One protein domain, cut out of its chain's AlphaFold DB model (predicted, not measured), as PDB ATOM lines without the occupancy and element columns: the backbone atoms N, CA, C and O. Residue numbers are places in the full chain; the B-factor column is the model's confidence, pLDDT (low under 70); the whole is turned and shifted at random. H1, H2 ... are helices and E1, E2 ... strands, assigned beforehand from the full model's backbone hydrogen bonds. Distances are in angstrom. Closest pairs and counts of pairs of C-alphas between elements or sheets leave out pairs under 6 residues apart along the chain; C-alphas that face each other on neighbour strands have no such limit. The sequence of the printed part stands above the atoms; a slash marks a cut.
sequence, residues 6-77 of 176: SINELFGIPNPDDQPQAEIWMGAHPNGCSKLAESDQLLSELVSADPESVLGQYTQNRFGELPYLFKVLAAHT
ATOM      1  N   SER A   6      22.821  -6.141 -15.603       96.50
ATOM      2  CA  SER A   6      22.959  -7.107 -16.709       96.50
ATOM      3  C   SER A   6      21.647  -7.782 -17.128       96.50
ATOM      4  O   SER A   6      21.439  -8.034 -18.310       96.50
ATOM      5  N   ILE A   7      20.752  -8.071 -16.179       96.81
ATOM      6  CA  ILE A   7      19.434  -8.655 -16.481       96.81
ATOM      7  C   ILE A   7      18.535  -7.644 -17.211       96.81
ATOM      8  O   ILE A   7      17.830  -8.018 -18.151       96.81
ATOM      9  N   ASN A   8      18.600  -6.365 -16.835       97.00
ATOM     10  CA  ASN A   8      17.895  -5.298 -17.539       97.00
ATOM     11  C   ASN A   8      18.453  -5.088 -18.952       97.00
ATOM     12  O   ASN A   8      17.690  -5.068 -19.909       97.00
ATOM     13  N   GLU A   9      19.774  -4.999 -19.093       96.81
ATOM     14  CA  GLU A   9      20.442  -4.763 -20.377       96.81
ATOM     15  C   GLU A   9      20.172  -5.882 -21.396       96.81
ATOM     16  O   GLU A   9      19.977  -5.601 -22.576       96.81
ATOM     17  N   LEU A  10      20.146  -7.147 -20.955       96.62
ATOM     18  CA  LEU A  10      19.955  -8.299 -21.844       96.62
ATOM     19  C   LEU A  10      18.485  -8.613 -22.146       96.62
ATOM     20  O   LEU A  10      18.180  -9.057 -23.251       96.62
ATOM     21  N   PHE A  11      17.583  -8.429 -21.176       97.19
ATOM     22  CA  PHE A  11      16.198  -8.916 -21.278       97.19
ATOM     23  C   PHE A  11      15.135  -7.830 -21.092       97.19
ATOM     24  O   PHE A  11      13.946  -8.124 -21.171       97.19
ATOM     25  N   GLY A  12      15.529  -6.589 -20.807       97.00
ATOM     26  CA  GLY A  12      14.604  -5.482 -20.557       97.00
ATOM     27  C   GLY A  12      13.836  -5.579 -19.234       97.00
ATOM     28  O   GLY A  12      12.892  -4.822 -19.028       97.00
ATOM     29  N   ILE A  13      14.213  -6.486 -18.326       96.38
ATOM     30  CA  ILE A  13      13.541  -6.634 -17.026       96.38
ATOM     31  C   ILE A  13      13.889  -5.420 -16.148       96.38
ATOM     32  O   ILE A  13      15.073  -5.175 -15.906       96.38
ATOM     33  N   PRO A  14      12.910  -4.626 -15.677       96.69
ATOM     34  CA  PRO A  14      13.182  -3.409 -14.919       96.69
ATOM     35  C   PRO A  14      13.783  -3.713 -13.537       96.69
ATOM     36  O   PRO A  14      13.429  -4.699 -12.892       96.69
ATOM     37  N   ASN A  15      14.671  -2.833 -13.070       96.81
ATOM     38  CA  ASN A  15      15.259  -2.875 -11.726       96.81
ATOM     39  C   ASN A  15      15.191  -1.481 -11.064       96.81
ATOM     40  O   ASN A  15      16.223  -0.835 -10.887       96.81
ATOM     41  N   PRO A  16      13.982  -0.966 -10.765       96.75
ATOM     42  CA  PRO A  16      13.791   0.418 -10.317       96.75
ATOM     43  C   PRO A  16      14.464   0.716  -8.972       96.75
ATOM     44  O   PRO A  16      14.882   1.845  -8.734       96.75
ATOM     45  N   ASP A  17      14.613  -0.305  -8.126       96.38
ATOM     46  CA  ASP A  17      15.194  -0.195  -6.786       96.38
ATOM     47  C   ASP A  17      16.714  -0.448  -6.761       96.38
ATOM     48  O   ASP A  17      17.302  -0.559  -5.682       96.38
ATOM     49  N   ASP A  18      17.345  -0.589  -7.936       95.38
ATOM     50  CA  ASP A  18      18.787  -0.809  -8.125       95.38
ATOM     51  C   ASP A  18      19.353  -1.961  -7.261       95.38
ATOM     52  O   ASP A  18      20.446  -1.890  -6.681       95.38
ATOM     53  N   GLN A  19      18.584  -3.048  -7.136       96.75
ATOM     54  CA  GLN A  19      18.950  -4.197  -6.307       96.75
ATOM     55  C   GLN A  19      19.888  -5.158  -7.051       96.75
ATOM     56  O   GLN A  19      19.780  -5.308  -8.268       96.75
ATOM     57  N   PRO A  20      20.800  -5.861  -6.354       96.75
ATOM     58  CA  PRO A  20      21.578  -6.937  -6.961       96.75
ATOM     59  C   PRO A  20      20.669  -8.081  -7.436       96.75
ATOM     60  O   PRO A  20      20.039  -8.757  -6.623       96.75
ATOM     61  N   GLN A  21      20.650  -8.352  -8.739       96.25
ATOM     62  CA  GLN A  21      19.902  -9.453  -9.344       96.25
ATOM     63  C   GLN A  21      20.887 -10.560  -9.739       96.25
ATOM     64  O   GLN A  21      21.683 -10.412 -10.662       96.25
ATOM     65  N   ALA A  22      20.904 -11.658  -8.981       94.88
ATOM     66  CA  ALA A  22      21.894 -12.722  -9.170       94.88
ATOM     67  C   ALA A  22      21.437 -13.797 -10.158       94.88
ATOM     68  O   ALA A  22      22.237 -14.258 -10.970       94.88
ATOM     69  N   GLU A  23      20.171 -14.208 -10.073       95.88
ATOM     70  CA  GLU A  23      19.659 -15.357 -10.812       95.88
ATOM     71  C   GLU A  23      18.216 -15.107 -11.275       95.88
ATOM     72  O   GLU A  23      17.399 -14.609 -10.502       95.88
ATOM     73  N   ILE A  24      17.888 -15.502 -12.508       96.31
ATOM     74  CA  ILE A  24      16.502 -15.712 -12.963       96.31
ATOM     75  C   ILE A  24      16.245 -17.212 -12.933       96.31
ATOM     76  O   ILE A  24      17.031 -17.961 -13.513       96.31
ATOM     77  N   TRP A  25      15.180 -17.657 -12.265       97.06
ATOM     78  CA  TRP A  25      14.833 -19.077 -12.137       97.06
ATOM     79  C   TRP A  25      13.654 -19.438 -13.032       97.06
ATOM     80  O   TRP A  25      12.618 -18.775 -13.020       97.06
ATOM     81  N   MET A  26      13.818 -20.521 -13.783       97.69
ATOM     82  CA  MET A  26      12.807 -21.087 -14.666       97.69
ATOM     83  C   MET A  26      12.656 -22.572 -14.345       97.69
ATOM     84  O   MET A  26      13.549 -23.379 -14.617       97.69
ATOM     85  N   GLY A  27      11.539 -22.928 -13.717       96.31
ATOM     86  CA  GLY A  27      11.252 -24.297 -13.304       96.31
ATOM     87  C   GLY A  27      10.298 -24.371 -12.116       96.31
ATOM     88  O   GLY A  27       9.682 -23.385 -11.721       96.31
ATOM     89  N   ALA A  28      10.177 -25.564 -11.541       96.31
ATOM     90  CA  ALA A  28       9.207 -25.876 -10.490       96.31
ATOM     91  C   ALA A  28       9.838 -25.985  -9.084       96.31
ATOM     92  O   ALA A  28       9.320 -26.681  -8.216       96.31
ATOM     93  N   HIS A  29      10.989 -25.341  -8.850       93.44
ATOM     94  CA  HIS A  29      11.727 -25.502  -7.594       93.44
ATOM     95  C   HIS A  29      10.989 -24.835  -6.409       93.44
ATOM     96  O   HIS A  29      10.641 -23.659  -6.521       93.44
ATOM     97  N   PRO A  30      10.841 -25.484  -5.233       90.00
ATOM     98  CA  PRO A  30      10.033 -24.965  -4.116       90.00
ATOM     99  C   PRO A  30      10.403 -23.553  -3.632       90.00
ATOM    100  O   PRO A  30       9.532 -22.751  -3.321       90.00
ATOM    101  N   ASN A  31      11.697 -23.222  -3.608       88.00
ATOM    102  CA  ASN A  31      12.183 -21.905  -3.160       88.00
ATOM    103  C   ASN A  31      11.995 -20.761  -4.179       88.00
ATOM    104  O   ASN A  31      12.352 -19.627  -3.878       88.00
ATOM    105  N   GLY A  32      11.520 -21.046  -5.391       92.00
ATOM    106  CA  GLY A  32      11.460 -20.072  -6.482       92.00
ATOM    107  C   GLY A  32      10.750 -20.649  -7.698       92.00
ATOM    108  O   GLY A  32      11.336 -20.739  -8.774       92.00
ATOM    109  N   CYS A  33       9.520 -21.121  -7.487       96.50
ATOM    110  CA  CYS A  33       8.724 -21.782  -8.513       96.50
ATOM    111  C   CYS A  33       8.175 -20.742  -9.500       96.50
ATOM    112  O   CYS A  33       7.640 -19.709  -9.091       96.50
ATOM    113  N   SER A  34       8.325 -21.009 -10.798       97.75
ATOM    114  CA  SER A  34       7.784 -20.157 -11.854       97.75
ATOM    115  C   SER A  34       6.256 -20.150 -11.837       97.75
ATOM    116  O   SER A  34       5.618 -21.092 -11.366       97.75
ATOM    117  N   LYS A  35       5.674 -19.090 -12.397       97.44
ATOM    118  CA  LYS A  35       4.227 -18.909 -12.524       97.44
ATOM    119  C   LYS A  35       3.813 -18.788 -13.981       97.44
ATOM    120  O   LYS A  35       4.590 -18.307 -14.806       97.44
ATOM    121  N   LEU A  36       2.590 -19.206 -14.282       95.19
ATOM    122  CA  LEU A  36       1.970 -18.964 -15.578       95.19
ATOM    123  C   LEU A  36       1.591 -17.484 -15.698       95.19
ATOM    124  O   LEU A  36       0.968 -16.933 -14.795       95.19
ATOM    125  N   ALA A  37       1.920 -16.864 -16.831       93.56
ATOM    126  CA  ALA A  37       1.670 -15.438 -17.059       93.56
ATOM    127  C   ALA A  37       0.176 -15.066 -17.023       93.56
ATOM    128  O   ALA A  37      -0.174 -13.982 -16.571       93.56
ATOM    129  N   GLU A  38      -0.698 -15.971 -17.470       94.88
ATOM    130  CA  GLU A  38      -2.140 -15.714 -17.603       94.88
ATOM    131  C   GLU A  38      -2.928 -15.892 -16.297       94.88
ATOM    132  O   GLU A  38      -4.043 -15.390 -16.174       94.88
ATOM    133  N   SER A  39      -2.397 -16.655 -15.336       93.88
ATOM    134  CA  SER A  39      -3.170 -17.111 -14.171       93.88
ATOM    135  C   SER A  39      -2.443 -17.012 -12.834       93.88
ATOM    136  O   SER A  39      -3.038 -17.348 -11.812       93.88
ATOM    137  N   ASP A  40      -1.167 -16.614 -12.819       94.31
ATOM    138  CA  ASP A  40      -0.287 -16.634 -11.639       94.31
ATOM    139  C   ASP A  40      -0.162 -18.007 -10.939       94.31
ATOM    140  O   ASP A  40       0.489 -18.121  -9.895       94.31
ATOM    141  N   GLN A  41      -0.740 -19.061 -11.526       96.50
ATOM    142  CA  GLN A  41      -0.676 -20.431 -11.031       96.50
ATOM    143  C   GLN A  41       0.773 -20.909 -11.025       96.50
ATOM    144  O   GLN A  41       1.516 -20.674 -11.986       96.50
ATOM    145  N   LEU A  42       1.181 -21.609  -9.963       97.69
ATOM    146  CA  LEU A  42       2.534 -22.147  -9.880       97.69
ATOM    147  C   LEU A  42       2.716 -23.281 -10.891       97.69
ATOM    148  O   LEU A  42       1.869 -24.163 -11.033       97.69
ATOM    149  N   LEU A  43       3.883 -23.328 -11.532       97.00
ATOM    150  CA  LEU A  43       4.231 -24.408 -12.452       97.00
ATOM    151  C   LEU A  43       4.175 -25.778 -11.758       97.00
ATOM    152  O   LEU A  43       3.744 -26.757 -12.356       97.00
ATOM    153  N   SER A  44       4.558 -25.849 -10.481       96.62
ATOM    154  CA  SER A  44       4.458 -27.072  -9.676       96.62
ATOM    155  C   SER A  44       3.018 -27.557  -9.489       96.62
ATOM    156  O   SER A  44       2.790 -28.764  -9.442       96.62
ATOM    157  N   GLU A  45       2.044 -26.648  -9.395       96.38
ATOM    158  CA  GLU A  45       0.622 -27.003  -9.277       96.38
ATOM    159  C   GLU A  45       0.098 -27.556 -10.600       96.38
ATOM    160  O   GLU A  45      -0.579 -28.581 -10.606       96.38
ATOM    161  N   LEU A  46       0.471 -26.923 -11.718       95.38
ATOM    162  CA  LEU A  46       0.135 -27.408 -13.056       95.38
ATOM    163  C   LEU A  46       0.702 -28.814 -13.297       95.38
ATOM    164  O   LEU A  46      -0.029 -29.709 -13.715       95.38
ATOM    165  N   VAL A  47       1.988 -29.019 -12.986       95.81
ATOM    166  CA  VAL A  47       2.644 -30.331 -13.096       95.81
ATOM    167  C   VAL A  47       1.955 -31.360 -12.203       95.81
ATOM    168  O   VAL A  47       1.766 -32.487 -12.631       95.81
ATOM    169  N   SER A  48       1.548 -30.998 -10.985       95.12
ATOM    170  CA  SER A  48       0.910 -31.946 -10.058       95.12
ATOM    171  C   SER A  48      -0.514 -32.331 -10.469       95.12
ATOM    172  O   SER A  48      -0.960 -33.428 -10.138       95.12
ATOM    173  N   ALA A  49      -1.233 -31.448 -11.168       95.88
ATOM    174  CA  ALA A  49      -2.605 -31.694 -11.607       95.88
ATOM    175  C   ALA A  49      -2.690 -32.700 -12.767       95.88
ATOM    176  O   ALA A  49      -3.616 -33.508 -12.797       95.88
ATOM    177  N   ASP A  50      -1.732 -32.664 -13.699       94.88
ATOM    178  CA  ASP A  50      -1.644 -33.611 -14.820       94.88
ATOM    179  C   ASP A  50      -0.174 -33.872 -15.227       94.88
ATOM    180  O   ASP A  50       0.315 -33.346 -16.235       94.88
ATOM    181  N   PRO A  51       0.574 -34.665 -14.431       95.06
ATOM    182  CA  PRO A  51       2.016 -34.820 -14.618       95.06
ATOM    183  C   PRO A  51       2.398 -35.441 -15.959       95.06
ATOM    184  O   PRO A  51       3.401 -35.057 -16.557       95.06
ATOM    185  N   GLU A  52       1.617 -36.406 -16.446       96.06
ATOM    186  CA  GLU A  52       1.926 -37.107 -17.691       96.06
ATOM    187  C   GLU A  52       1.730 -36.205 -18.911       96.06
ATOM    188  O   GLU A  52       2.581 -36.207 -19.801       96.06
ATOM    189  N   SER A  53       0.669 -35.397 -18.933       96.38
ATOM    190  CA  SER A  53       0.423 -34.432 -20.008       96.38
ATOM    191  C   SER A  53       1.488 -33.334 -20.048       96.38
ATOM    192  O   SER A  53       1.973 -32.970 -21.120       96.38
ATOM    193  N   VAL A  54       1.915 -32.840 -18.878       95.88
ATOM    194  CA  VAL A  54       2.879 -31.732 -18.779       95.88
ATOM    195  C   VAL A  54       4.326 -32.191 -18.985       95.88
ATOM    196  O   VAL A  54       5.087 -31.534 -19.695       95.88
ATOM    197  N   LEU A  55       4.741 -33.299 -18.361       96.56
ATOM    198  CA  LEU A  55       6.130 -33.781 -18.399       96.56
ATOM    199  C   LEU A  55       6.386 -34.787 -19.531       96.56
ATOM    200  O   LEU A  55       7.542 -35.023 -19.906       96.56
ATOM    201  N   GLY A  56       5.327 -35.409 -20.050       97.31
ATOM    202  CA  GLY A  56       5.389 -36.590 -20.900       97.31
ATOM    203  C   GLY A  56       5.620 -37.876 -20.099       97.31
ATOM    204  O   GLY A  56       6.327 -37.896 -19.086       97.31
ATOM    205  N   GLN A  57       5.086 -38.991 -20.607       96.94
ATOM    206  CA  GLN A  57       5.156 -40.314 -19.970       96.94
ATOM    207  C   GLN A  57       6.571 -40.717 -19.532       96.94
ATOM    208  O   GLN A  57       6.760 -41.222 -18.427       96.94
ATOM    209  N   TYR A  58       7.577 -40.507 -20.387       97.00
ATOM    210  CA  TYR A  58       8.959 -40.883 -20.077       97.00
ATOM    211  C   TYR A  58       9.491 -40.152 -18.841       97.00
ATOM    212  O   TYR A  58      10.039 -40.779 -17.933       97.00
ATOM    213  N   THR A  59       9.332 -38.828 -18.807       96.19
ATOM    214  CA  THR A  59       9.837 -37.976 -17.729       96.19
ATOM    215  C   THR A  59       9.110 -38.284 -16.431       96.19
ATOM    216  O   THR A  59       9.763 -38.471 -15.405       96.19
ATOM    217  N   GLN A  60       7.783 -38.430 -16.493       95.38
ATOM    218  CA  GLN A  60       6.977 -38.795 -15.335       95.38
ATOM    219  C   GLN A  60       7.414 -40.142 -14.752       95.38
ATOM    220  O   GLN A  60       7.689 -40.237 -13.561       95.38
ATOM    221  N   ASN A  61       7.571 -41.171 -15.589       95.62
ATOM    222  CA  ASN A  61       7.951 -42.505 -15.120       95.62
ATOM    223  C   ASN A  61       9.379 -42.560 -14.564       95.62
ATOM    224  O   ASN A  61       9.678 -43.388 -13.706       95.62
ATOM    225  N   ARG A  62      10.282 -41.719 -15.077       94.00
ATOM    226  CA  ARG A  62      11.696 -41.730 -14.692       94.00
ATOM    227  C   ARG A  62      12.010 -40.839 -13.493       94.00
ATOM    228  O   ARG A  62      12.883 -41.197 -12.706       94.00
ATOM    229  N   PHE A  63      11.373 -39.677 -13.405       91.19
ATOM    230  CA  PHE A  63      11.730 -38.627 -12.451       91.19
ATOM    231  C   PHE A  63      10.568 -38.217 -11.545       91.19
ATOM    232  O   PHE A  63      10.821 -37.820 -10.416       91.19
ATOM    233  N   GLY A  64       9.317 -38.319 -12.009       91.88
ATOM    234  CA  GLY A  64       8.116 -37.941 -11.247       91.88
ATOM    235  C   GLY A  64       7.926 -36.436 -11.025       91.88
ATOM    236  O   GLY A  64       6.917 -36.020 -10.466       91.88
ATOM    237  N   GLU A  65       8.888 -35.624 -11.456       91.94
ATOM    238  CA  GLU A  65       8.911 -34.169 -11.347       91.94
ATOM    239  C   GLU A  65       9.713 -33.570 -12.512       91.94
ATOM    240  O   GLU A  65      10.307 -34.298 -13.315       91.94
ATOM    241  N   LEU A  66       9.758 -32.237 -12.603       94.56
ATOM    242  CA  LEU A  66      10.601 -31.545 -13.576       94.56
ATOM    243  C   LEU A  66      12.090 -31.771 -13.228       94.56
ATOM    244  O   LEU A  66      12.560 -31.237 -12.222       94.56
ATOM    245  N   PRO A  67      12.871 -32.508 -14.043       92.69
ATOM    246  CA  PRO A  67      14.177 -33.029 -13.628       92.69
ATOM    247  C   PRO A  67      15.328 -32.032 -13.815       92.69
ATOM    248  O   PRO A  67      16.491 -32.426 -13.912       92.69
ATOM    249  N   TYR A  68      15.019 -30.742 -13.930       93.44
ATOM    250  CA  TYR A  68      16.000 -29.682 -14.102       93.44
ATOM    251  C   TYR A  68      15.487 -28.364 -13.523       93.44
ATOM    252  O   TYR A  68      14.286 -28.111 -13.435       93.44
ATOM    253  N   LEU A  69      16.432 -27.495 -13.175       94.19
ATOM    254  CA  LEU A  69      16.191 -26.090 -12.886       94.19
ATOM    255  C   LEU A  69      17.008 -25.278 -13.881       94.19
ATOM    256  O   LEU A  69      18.234 -25.397 -13.914       94.19
ATOM    257  N   PHE A  70      16.336 -24.470 -14.692       96.75
ATOM    258  CA  PHE A  70      17.010 -23.597 -15.636       96.75
ATOM    259  C   PHE A  70      17.240 -22.226 -15.004       96.75
ATOM    260  O   PHE A  70      16.380 -21.701 -14.292       96.75
ATOM    261  N   LYS A  71      18.426 -21.656 -15.237       96.06
ATOM    262  CA  LYS A  71      18.820 -20.377 -14.654       96.06
ATOM    263  C   LYS A  71      19.524 -19.484 -15.658       96.06
ATOM    264  O   LYS A  71      20.351 -19.952 -16.436       96.06
ATOM    265  N   VAL A  72      19.273 -18.184 -15.539       96.38
ATOM    266  CA  VAL A  72      20.200 -17.157 -16.024       96.38
ATOM    267  C   VAL A  72      20.974 -16.634 -14.827       96.38
ATOM    268  O   VAL A  72      20.361 -16.193 -13.860       96.38
ATOM    269  N   LEU A  73      22.304 -16.687 -14.885       96.06
ATOM    270  CA  LEU A  73      23.186 -16.203 -13.825       96.06
ATOM    271  C   LEU A  73      23.807 -14.868 -14.241       96.06
ATOM    272  O   LEU A  73      24.481 -14.785 -15.266       96.06
ATOM    273  N   ALA A  74      23.612 -13.837 -13.425       95.94
ATOM    274  CA  ALA A  74      24.180 -12.507 -13.610       95.94
ATOM    275  C   ALA A  74      25.147 -12.206 -12.463       95.94
ATOM    276  O   ALA A  74      24.847 -11.455 -11.534       95.94
ATOM    277  N   ALA A  75      26.313 -12.842 -12.491       91.81
ATOM    278  CA  ALA A  75      27.286 -12.693 -11.423       91.81
ATOM    279  C   ALA A  75      28.177 -11.460 -11.622       91.81
ATOM    280  O   ALA A  75      28.856 -11.325 -12.636       91.81
ATOM    281  N   HIS A  76      28.189 -10.580 -10.622       92.56
ATOM    282  CA  HIS A  76      29.004  -9.361 -10.614       92.56
ATOM    283  C   HIS A  76      30.322  -9.527  -9.853       92.56
ATOM    284  O   HIS A  76      31.299  -8.839 -10.131       92.56
ATOM    285  N   THR A  77      30.359 -10.447  -8.891       89.56
ATOM    286  CA  THR A  77      31.576 -10.795  -8.151       89.56
ATOM    287  C   THR A  77      31.878 -12.281  -8.306       89.56
ATOM    288  O   THR A  77      30.936 -13.058  -8.507       89.56
TER     289      THR A  77
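This is residues 6 to 77 of the 176 residues of the protein "Mannose-6-phosphate isomerase" of Vibrio ishigakensis (UniProt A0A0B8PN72). This is a loose, elongated domain with a short ribbon of two antiparallel strands, E1 and E2, in its middle, a lone helix H1 toward one end and three short helices, H2, H3 and H4, joined at corners toward the other. A long stretch without a named element, residues 27 to 42, links the ribbon to H2, and residues 9 to 14, of which 9 to 11 belong to H1, stick out. The printed part has 72 residues, with four named helices and two named strands in the order H1 E1 H2 H3 H4 E2; the sheet's order is E1 - E2. The class is mixed, helices and strands, with 33 residues, under half, in named elements. The radius of gyration of the C-alphas is 15.0 A, and the C-alphas span 42 by 28 by 20 A.

H1, residues 6 to 11, touches no helix. E1, residues 23 to 26, and E2, residues 70 to 73, are antiparallel neighbours, with 164 degrees between their directions. C-alphas 23 and 73 face each other at 4.7 A, and N 24 and O 72 are within hydrogen-bond range at 2.9 A, as are N 70 and O 26 at 3.0 A. H1 and E2 are apart. H2, residues 43 to 49, and H3, residues 51 to 55, only just touch, only at the corner by their link, with 3 pairs of C-alphas within 8 A; the closest C-alphas, of Val 47 and Val 54, are 5.9 A apart. H3 and H4, residues 57 to 63, also only just touch, only at the corner by their link, with 3 such pairs; the closest C-alphas, of Glu 52 and Gln 60, are 5.8 A apart. H2 and H4 are apart. In H1, H2, H3 and H4 every O i to N i+4 pair is within hydrogen-bond range.

H1 begins at C-alpha 6, at (22.959, -7.107, -16.709), and is 8.4 A from first to last C-alpha. E1 is 9.7 A long. H2, 10.0 A long, begins at C-alpha 43, at (4.231, -24.408, -12.452). H3 is 5.7 A long and H4 10.1 A. E2, 9.8 A long, ends at C-alpha 73, at (23.186, -16.203, -13.825).

The two C-alphas farthest apart, of Asp 17 and Asn 61, are 43.7 A apart. The printed part has no cut. The links H1 to E1, with 11 residues, and E1 to H2, with 16 residues, are long. The mean pLDDT of the printed part is 95.4, and no printed residue is under 70.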